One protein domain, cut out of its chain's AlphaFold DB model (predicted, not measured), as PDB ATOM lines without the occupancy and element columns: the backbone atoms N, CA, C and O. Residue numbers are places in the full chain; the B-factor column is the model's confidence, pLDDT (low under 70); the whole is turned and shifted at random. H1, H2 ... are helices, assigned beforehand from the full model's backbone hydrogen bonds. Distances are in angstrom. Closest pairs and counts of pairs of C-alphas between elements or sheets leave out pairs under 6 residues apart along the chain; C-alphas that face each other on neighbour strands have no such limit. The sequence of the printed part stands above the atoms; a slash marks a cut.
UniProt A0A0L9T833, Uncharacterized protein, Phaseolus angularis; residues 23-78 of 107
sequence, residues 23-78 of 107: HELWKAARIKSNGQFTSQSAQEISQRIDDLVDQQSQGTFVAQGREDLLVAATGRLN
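What this domain is: This is residues 23 to 78 of the 107 residues of an uncharacterized protein of Phaseolus angularis (UniProt A0A0L9T833). One long helix, H2, makes the backbone of a small helical domain, and two short helices, H1 and H3, lie beside it, H3 packed on its middle part and H1 only loosely alongside. The links fold back at the two ends of the long axis, with Asn 34 in the first and Gly 59 in the second as the far points, and a short tail follows H3. The printed part has 56 residues with three named helices, in the order H1, H2, H3, and no named strand; the class is all helix. The whole is only just compact, close to loose, with a radius of gyration of the C-alphas of 11.8 A, and the C-alphas span 34 by 25 by 16 A.

Where its parts are: H1 holds residues 23 to 29 and measures 9.8 A from first to last C-alpha; C-alpha 23 is at (177.275, 344.664, 202.861). H2, residues 40 to 57, is the longest helix, 26.1 A from C-alpha 40 at (176.162, 329.310, 210.025) to C-alpha 57 at (169.781, 345.084, 190.252). H3 holds residues 69 to 74 and measures 8.5 A, with C-alpha 74 at (169.289, 340.416, 209.103).

How they stand to each other: H1 and H2 are close but not clearly touching; their closest C-alphas, those of Lys 27 and Ser 46, are 6.3 A apart. They run opposite ways at a shallow tilt of 25 degrees. H1 and H3 are also close but not clearly touching, and the closest C-alphas, those of His 23 and Leu 70, are 6.2 A apart. These two run the same way at a steep tilt of 56 degrees. H2 and H3 touch, with 10 pairs of C-alphas within 8 A, and H2 does so with residues 45 to 53 alone. Their closest C-alphas are those of Arg 48 and Ala 73, 5.4 A apart. H2 and H3 form a helical hairpin, running opposite ways at a shallow tilt of 33 degrees, only just short of steep. In H1, H2 and H3 every O i to N i+4 pair is within hydrogen-bond range.

The domain as a whole: The two C-alphas farthest apart in the domain, those of Asn 34 and Gly 59, are 34.7 A apart. The C-alphas of the first and last printed residues, His 23 and Asn 78, are 16.2 A apart. The printed part has no cut. The link from H1 to H2, with 10 residues, is short, and the link from H2 to H3, with 11 residues, is long. The mean pLDDT of the printed part is 84.2, and the model's confidence is under 70 at residue 66 and at residues 76 to 78.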
ATOM      1  N   HIS A  23     177.509 346.102 202.826       82.88
ATOM      2  CA  HIS A  23     177.275 344.664 202.861       82.88
ATOM      3  C   HIS A  23     178.509 343.819 202.490       82.88
ATOM      4  O   HIS A  23     178.709 342.763 203.087       82.88
ATOM      5  N   GLU A  24     179.381 344.291 201.597       87.62
ATOM      6  CA  GLU A  24     180.656 343.634 201.278       87.62
ATOM      7  C   GLU A  24     181.618 343.690 202.467       87.62
ATOM      8  O   GLU A  24     182.212 342.679 202.844       87.62
ATOM      9  N   LEU A  25     181.700 344.845 203.138       89.19
ATOM     10  CA  LEU A  25     182.480 344.993 204.372       89.19
ATOM     11  C   LEU A  25     181.965 344.063 205.477       89.19
ATOM     12  O   LEU A  25     182.754 343.440 206.188       89.19
ATOM     13  N   TRP A  26     180.644 343.931 205.605       89.50
ATOM     14  CA  TRP A  26     180.026 343.014 206.560       89.50
ATOM     15  C   TRP A  26     180.343 341.543 206.245       89.50
ATOM     16  O   TRP A  26     180.651 340.784 207.170       89.50
ATOM     17  N   LYS A  27     180.317 341.145 204.961       89.31
ATOM     18  CA  LYS A  27     180.699 339.793 204.514       89.31
ATOM     19  C   LYS A  27     182.172 339.526 204.823       89.31
ATOM     20  O   LYS A  27     182.481 338.556 205.516       89.31
ATOM     21  N   ALA A  28     183.063 340.429 204.415       89.44
ATOM     22  CA  ALA A  28     184.502 340.327 204.655       89.44
ATOM     23  C   ALA A  28     184.842 340.228 206.152       89.44
ATOM     24  O   ALA A  28     185.633 339.376 206.549       89.44
ATOM     25  N   ALA A  29     184.184 341.020 207.005       89.69
ATOM     26  CA  ALA A  29     184.381 340.979 208.456       89.69
ATOM     27  C   ALA A  29     183.954 339.648 209.108       89.69
ATOM     28  O   ALA A  29     184.326 339.365 210.248       89.69
ATOM     29  N   ARG A  30     183.145 338.837 208.415       90.56
ATOM     30  CA  ARG A  30     182.619 337.556 208.911       90.56
ATOM     31  C   ARG A  30     183.256 336.342 208.261       90.56
ATOM     32  O   ARG A  30     182.880 335.226 208.633       90.56
ATOM     33  N   ILE A  31     184.213 336.548 207.366       92.38
ATOM     34  CA  ILE A  31     185.047 335.506 206.780       92.38
ATOM     35  C   ILE A  31     186.322 335.394 207.621       92.38
ATOM     36  O   ILE A  31     186.987 336.383 207.929       92.38
ATOM     37  N   LYS A  32     186.653 334.178 208.050       90.75
ATOM     38  CA  LYS A  32     187.916 333.884 208.737       90.75
ATOM     39  C   LYS A  32     189.053 333.788 207.715       90.75
ATOM     40  O   LYS A  32     188.824 333.636 206.519       90.75
ATOM     41  N   SER A  33     190.296 333.743 208.190       88.38
ATOM     42  CA  SER A  33     191.475 333.531 207.334       88.38
ATOM     43  C   SER A  33     191.443 332.228 206.520       88.38
ATOM     44  O   SER A  33     192.137 332.122 205.518       88.38
ATOM     45  N   ASN A  34     190.628 331.245 206.919       89.75
ATOM     46  CA  ASN A  34     190.427 329.988 206.194       89.75
ATOM     47  C   ASN A  34     189.363 330.071 205.075       89.75
ATOM     48  O   ASN A  34     189.026 329.042 204.495       89.75
ATOM     49  N   GLY A  35     188.787 331.251 204.812       87.31
ATOM     50  CA  GLY A  35     187.743 331.451 203.801       87.31
ATOM     51  C   GLY A  35     186.340 330.995 204.221       87.31
ATOM     52  O   GLY A  35     185.401 331.141 203.445       87.31
ATOM     53  N   GLN A  36     186.163 330.465 205.436       90.94
ATOM     54  CA  GLN A  36     184.851 330.077 205.958       90.94
ATOM     55  C   GLN A  36     184.220 331.186 206.796       90.94
ATOM     56  O   GLN A  36     184.905 331.995 207.430       90.94
ATOM     57  N   PHE A  37     182.891 331.164 206.871       90.94
ATOM     58  CA  PHE A  37     182.148 332.062 207.741       90.94
ATOM     59  C   PHE A  37     182.387 331.771 209.227       90.94
ATOM     60  O   PHE A  37     182.643 330.647 209.667       90.94
ATOM     61  N   THR A  38     182.274 332.826 210.028       88.00
ATOM     62  CA  THR A  38     182.357 332.768 211.493       88.00
ATOM     63  C   THR A  38     181.259 331.918 212.126       88.00
ATOM     64  O   THR A  38     181.531 331.229 213.110       88.00
ATOM     65  N   SER A  39     180.056 331.921 211.551       88.25
ATOM     66  CA  SER A  39     178.901 331.138 211.997       88.25
ATOM     67  C   SER A  39     178.002 330.745 210.822       88.25
ATOM     68  O   SER A  39     177.973 331.430 209.800       88.25
ATOM     69  N   GLN A  40     177.196 329.693 210.998       89.12
ATOM     70  CA  GLN A  40     176.162 329.310 210.025       89.12
ATOM     71  C   GLN A  40     175.169 330.458 209.778       89.12
ATOM     72  O   GLN A  40     174.841 330.770 208.642       89.12
ATOM     73  N   SER A  41     174.783 331.181 210.832       86.56
ATOM     74  CA  SER A  41     173.934 332.369 210.697       86.56
ATOM     75  C   SER A  41     174.575 333.489 209.869       86.56
ATOM     76  O   SER A  41     173.870 334.236 209.199       86.56
ATOM     77  N   ALA A  42     175.904 333.642 209.901       88.44
ATOM     78  CA  ALA A  42     176.598 334.613 209.060       88.44
ATOM     79  C   ALA A  42     176.551 334.208 207.584       88.44
ATOM     80  O   ALA A  42     176.349 335.069 206.733       88.44
ATOM     81  N   GLN A  43     176.687 332.911 207.307       90.94
ATOM     82  CA  GLN A  43     176.549 332.359 205.966       90.94
ATOM     83  C   GLN A  43     175.125 332.551 205.422       90.94
ATOM     84  O   GLN A  43     174.963 333.031 204.306       90.94
ATOM     85  N   GLU A  44     174.094 332.267 206.221       91.31
ATOM     86  CA  GLU A  44     172.690 332.476 205.829       91.31
ATOM     87  C   GLU A  44     172.383 333.947 205.515       91.31
ATOM     88  O   GLU A  44     171.710 334.250 204.533       91.31
ATOM     89  N   ILE A  45     172.892 334.875 206.330       89.44
ATOM     90  CA  ILE A  45     172.721 336.310 206.072       89.44
ATOM     91  C   ILE A  45     173.517 336.735 204.829       89.44
ATOM     92  O   ILE A  45     173.013 337.551 204.067       89.44
ATOM     93  N   SER A  46     174.707 336.173 204.583       89.62
ATOM     94  CA  SER A  46     175.457 336.422 203.341       89.62
ATOM     95  C   SER A  46     174.648 336.020 202.112       89.62
ATOM     96  O   SER A  46     174.523 336.818 201.193       89.62
ATOM     97  N   GLN A  47     174.045 334.829 202.131       91.50
ATOM     98  CA  GLN A  47     173.214 334.336 201.032       91.50
ATOM     99  C   GLN A  47     172.044 335.293 200.747       91.50
ATOM    100  O   GLN A  47     171.809 335.677 199.608       91.50
ATOM    101  N   ARG A  48     171.360 335.757 201.802       91.44
ATOM    102  CA  ARG A  48     170.255 336.722 201.676       91.44
ATOM    103  C   ARG A  48     170.696 338.085 201.153       91.44
ATOM    104  O   ARG A  48     169.914 338.751 200.486       91.44
ATOM    105  N   ILE A  49     171.901 338.534 201.509       89.81
ATOM    106  CA  ILE A  49     172.464 339.776 200.970       89.81
ATOM    107  C   ILE A  49     172.609 339.645 199.457       89.81
ATOM    108  O   ILE A  49     172.193 340.557 198.752       89.81
ATOM    109  N   ASP A  50     173.154 338.527 198.978       90.19
ATOM    110  CA  ASP A  50     173.356 338.303 197.547       90.19
ATOM    111  C   ASP A  50     171.999 338.284 196.805       90.19
ATOM    112  O   ASP A  50     171.828 339.014 195.830       90.19
ATOM    113  N   ASP A  51     170.981 337.606 197.356       90.50
ATOM    114  CA  ASP A  51     169.613 337.617 196.803       90.50
ATOM    115  C   ASP A  51     169.007 339.036 196.735       90.50
ATOM    116  O   ASP A  51     168.318 339.398 195.778       90.50
ATOM    117  N   LEU A  52     169.228 339.861 197.764       87.81
ATOM    118  CA  LEU A  52     168.712 341.232 197.818       87.81
ATOM    119  C   LEU A  52     169.462 342.177 196.873       87.81
ATOM    120  O   LEU A  52     168.853 343.093 196.318       87.81
ATOM    121  N   VAL A  53     170.762 341.961 196.677       86.81
ATOM    122  CA  VAL A  53     171.559 342.686 195.677       86.81
ATOM    123  C   VAL A  53     171.047 342.364 194.274       86.81
ATOM    124  O   VAL A  53     170.843 343.282 193.476       86.81
ATOM    125  N   ASP A  54     170.736 341.097 194.000       87.75
ATOM    126  CA  ASP A  54     170.124 340.690 192.735       87.75
ATOM    127  C   ASP A  54     168.751 341.355 192.545       87.75
ATOM    128  O   ASP A  54     168.483 341.931 191.487       87.75
ATOM    129  N   GLN A  55     167.907 341.394 193.581       86.19
ATOM    130  CA  GLN A  55     166.621 342.108 193.541       86.19
ATOM    131  C   GLN A  55     166.780 343.619 193.340       86.19
ATOM    132  O   GLN A  55     165.949 344.237 192.669       86.19
ATOM    133  N   GLN A  56     167.830 344.223 193.896       83.50
ATOM    134  CA  GLN A  56     168.137 345.635 193.687       83.50
ATOM    135  C   GLN A  56     168.584 345.902 192.249       83.50
ATOM    136  O   GLN A  56     168.169 346.899 191.657       83.50
ATOM    137  N   SER A  57     169.367 344.994 191.658       83.88
ATOM    138  CA  SER A  57     169.781 345.084 190.252       83.88
ATOM    139  C   SER A  57     168.593 344.981 189.287       83.88
ATOM    140  O   SER A  57     168.552 345.673 188.271       83.88
ATOM    141  N   GLN A  58     167.585 344.180 189.646       86.06
ATOM    142  CA  GLN A  58     166.325 344.044 188.911       86.06
ATOM    143  C   GLN A  58     165.357 345.216 189.150       86.06
ATOM    144  O   GLN A  58     164.323 345.299 188.490       86.06
ATOM    145  N   GLY A  59     165.673 346.121 190.083       82.19
ATOM    146  CA  GLY A  59     164.819 347.249 190.457       82.19
ATOM    147  C   GLY A  59     163.630 346.880 191.354       82.19
ATOM    148  O   GLY A  59     162.787 347.732 191.621       82.19
ATOM    149  N   THR A  60     163.556 345.636 191.832       84.31
ATOM    150  CA  THR A  60     162.496 345.151 192.732       84.31
ATOM    151  C   THR A  60     162.720 345.622 194.170       84.31
ATOM    152  O   THR A  60     161.760 345.862 194.901       84.31
ATOM    153  N   PHE A  61     163.983 345.773 194.579       77.25
ATOM    154  CA  PHE A  61     164.365 346.254 195.905       77.25
ATOM    155  C   PHE A  61     165.028 347.632 195.814       77.25
ATOM    156  O   PHE A  61     165.985 347.826 195.068       77.25
ATOM    157  N   VAL A  62     164.547 348.595 196.601       79.12
ATOM    158  CA  VAL A  62     165.143 349.932 196.715       79.12
ATOM    159  C   VAL A  62     165.489 350.168 198.176       79.12
ATOM    160  O   VAL A  62     164.601 350.277 199.016       79.12
ATOM    161  N   ALA A  63     166.783 350.252 198.484       71.56
ATOM    162  CA  ALA A  63     167.238 350.581 199.828       71.56
ATOM    163  C   ALA A  63     166.839 352.027 200.171       71.56
ATOM    164  O   ALA A  63     167.319 352.968 199.533       71.56
ATOM    165  N   GLN A  64     165.979 352.218 201.176       75.00
ATOM    166  CA  GLN A  64     165.502 353.544 201.577       75.00
ATOM    167  C   GLN A  64     165.732 353.804 203.070       75.00
ATOM    168  O   GLN A  64     165.129 353.195 203.953       75.00
ATOM    169  N   GLY A  65     166.576 354.795 203.368       75.50
ATOM    170  CA  GLY A  65     166.803 355.277 204.730       75.50
ATOM    171  C   GLY A  65     167.354 354.196 205.666       75.50
ATOM    172  O   GLY A  65     168.537 353.885 205.618       75.50
ATOM    173  N   ARG A  66     166.500 353.678 206.560       68.50
ATOM    174  CA  ARG A  66     166.845 352.628 207.544       68.50
ATOM    175  C   ARG A  66     166.588 351.211 207.033       68.50
ATOM    176  O   ARG A  66     166.977 350.259 207.700       68.50
ATOM    177  N   GLU A  67     165.917 351.080 205.898       73.69
ATOM    178  CA  GLU A  67     165.646 349.811 205.227       73.69
ATOM    179  C   GLU A  67     166.746 349.575 204.192       73.69
ATOM    180  O   GLU A  67     166.532 349.646 202.984       73.69
ATOM    181  N   ASP A  68     167.969 349.386 204.684       80.62
ATOM    182  CA  ASP A  68     169.107 349.024 203.849       80.62
ATOM    183  C   ASP A  68     169.215 347.495 203.685       80.62
ATOM    184  O   ASP A  68     168.541 346.712 204.362       80.62
ATOM    185  N   LEU A  69     170.076 347.058 202.760       82.94
ATOM    186  CA  LEU A  69     170.294 345.639 202.448       82.94
ATOM    187  C   LEU A  69     170.627 344.803 203.692       82.94
ATOM    188  O   LEU A  69     170.180 343.665 203.822       82.94
ATOM    189  N   LEU A  70     171.402 345.360 204.626       83.25
ATOM    190  CA  LEU A  70     171.809 344.651 205.836       83.25
ATOM    191  C   LEU A  70     170.661 344.505 206.833       83.25
ATOM    192  O   LEU A  70     170.524 343.442 207.452       83.25
ATOM    193  N   VAL A  71     169.831 345.538 206.983       83.44
ATOM    194  CA  VAL A  71     168.622 345.488 207.810       83.44
ATOM    195  C   VAL A  71     167.627 344.484 207.235       83.44
ATOM    196  O   VAL A  71     167.116 343.656 207.994       83.44
ATOM    197  N   ALA A  72     167.423 344.486 205.917       84.62
ATOM    198  CA  ALA A  72     166.564 343.523 205.233       84.62
ATOM    199  C   ALA A  72     167.078 342.077 205.381       84.62
ATOM    200  O   ALA A  72     166.322 341.194 205.787       84.62
ATOM    201  N   ALA A  73     168.376 341.831 205.161       85.50
ATOM    202  CA  ALA A  73     168.964 340.491 205.268       85.50
ATOM    203  C   ALA A  73     168.951 339.939 206.705       85.50
ATOM    204  O   ALA A  73     168.667 338.757 206.940       85.50
ATOM    205  N   THR A  74     169.241 340.800 207.684       84.06
ATOM    206  CA  THR A  74     169.289 340.416 209.103       84.06
ATOM    207  C   THR A  74     167.883 340.325 209.712       84.06
ATOM    208  O   THR A  74     167.702 339.655 210.731       84.06
ATOM    209  N   GLY A  75     166.886 341.005 209.129       73.94
ATOM    210  CA  GLY A  75     165.504 341.065 209.621       73.94
ATOM    211  C   GLY A  75     165.360 341.706 211.008       73.94
ATOM    212  O   GLY A  75     164.315 341.599 211.647       73.94
ATOM    213  N   ARG A  76     166.424 342.337 211.523       64.69
ATOM    214  CA  ARG A  76     166.463 342.944 212.856       64.69
ATOM    215  C   ARG A  76     166.490 344.453 212.711       64.69
ATOM    216  O   ARG A  76     167.559 345.049 212.605       64.69
ATOM    217  N   LEU A  77     165.311 345.067 212.766       55.25
ATOM    218  CA  LEU A  77     165.206 346.500 212.993       55.25
ATOM    219  C   LEU A  77     165.896 346.826 214.327       55.25
ATOM    220  O   LEU A  77     165.638 346.187 215.351       55.25
ATOM    221  N   ASN A  78     166.834 347.770 214.270       52.12
ATOM    222  CA  ASN A  78     167.632 348.274 215.385       52.12
ATOM    223  C   ASN A  78     166.817 348.354 216.689       52.12
ATOM    224  O   ASN A  78     165.744 348.954 216.708       52.12
TER     225      ASN A  78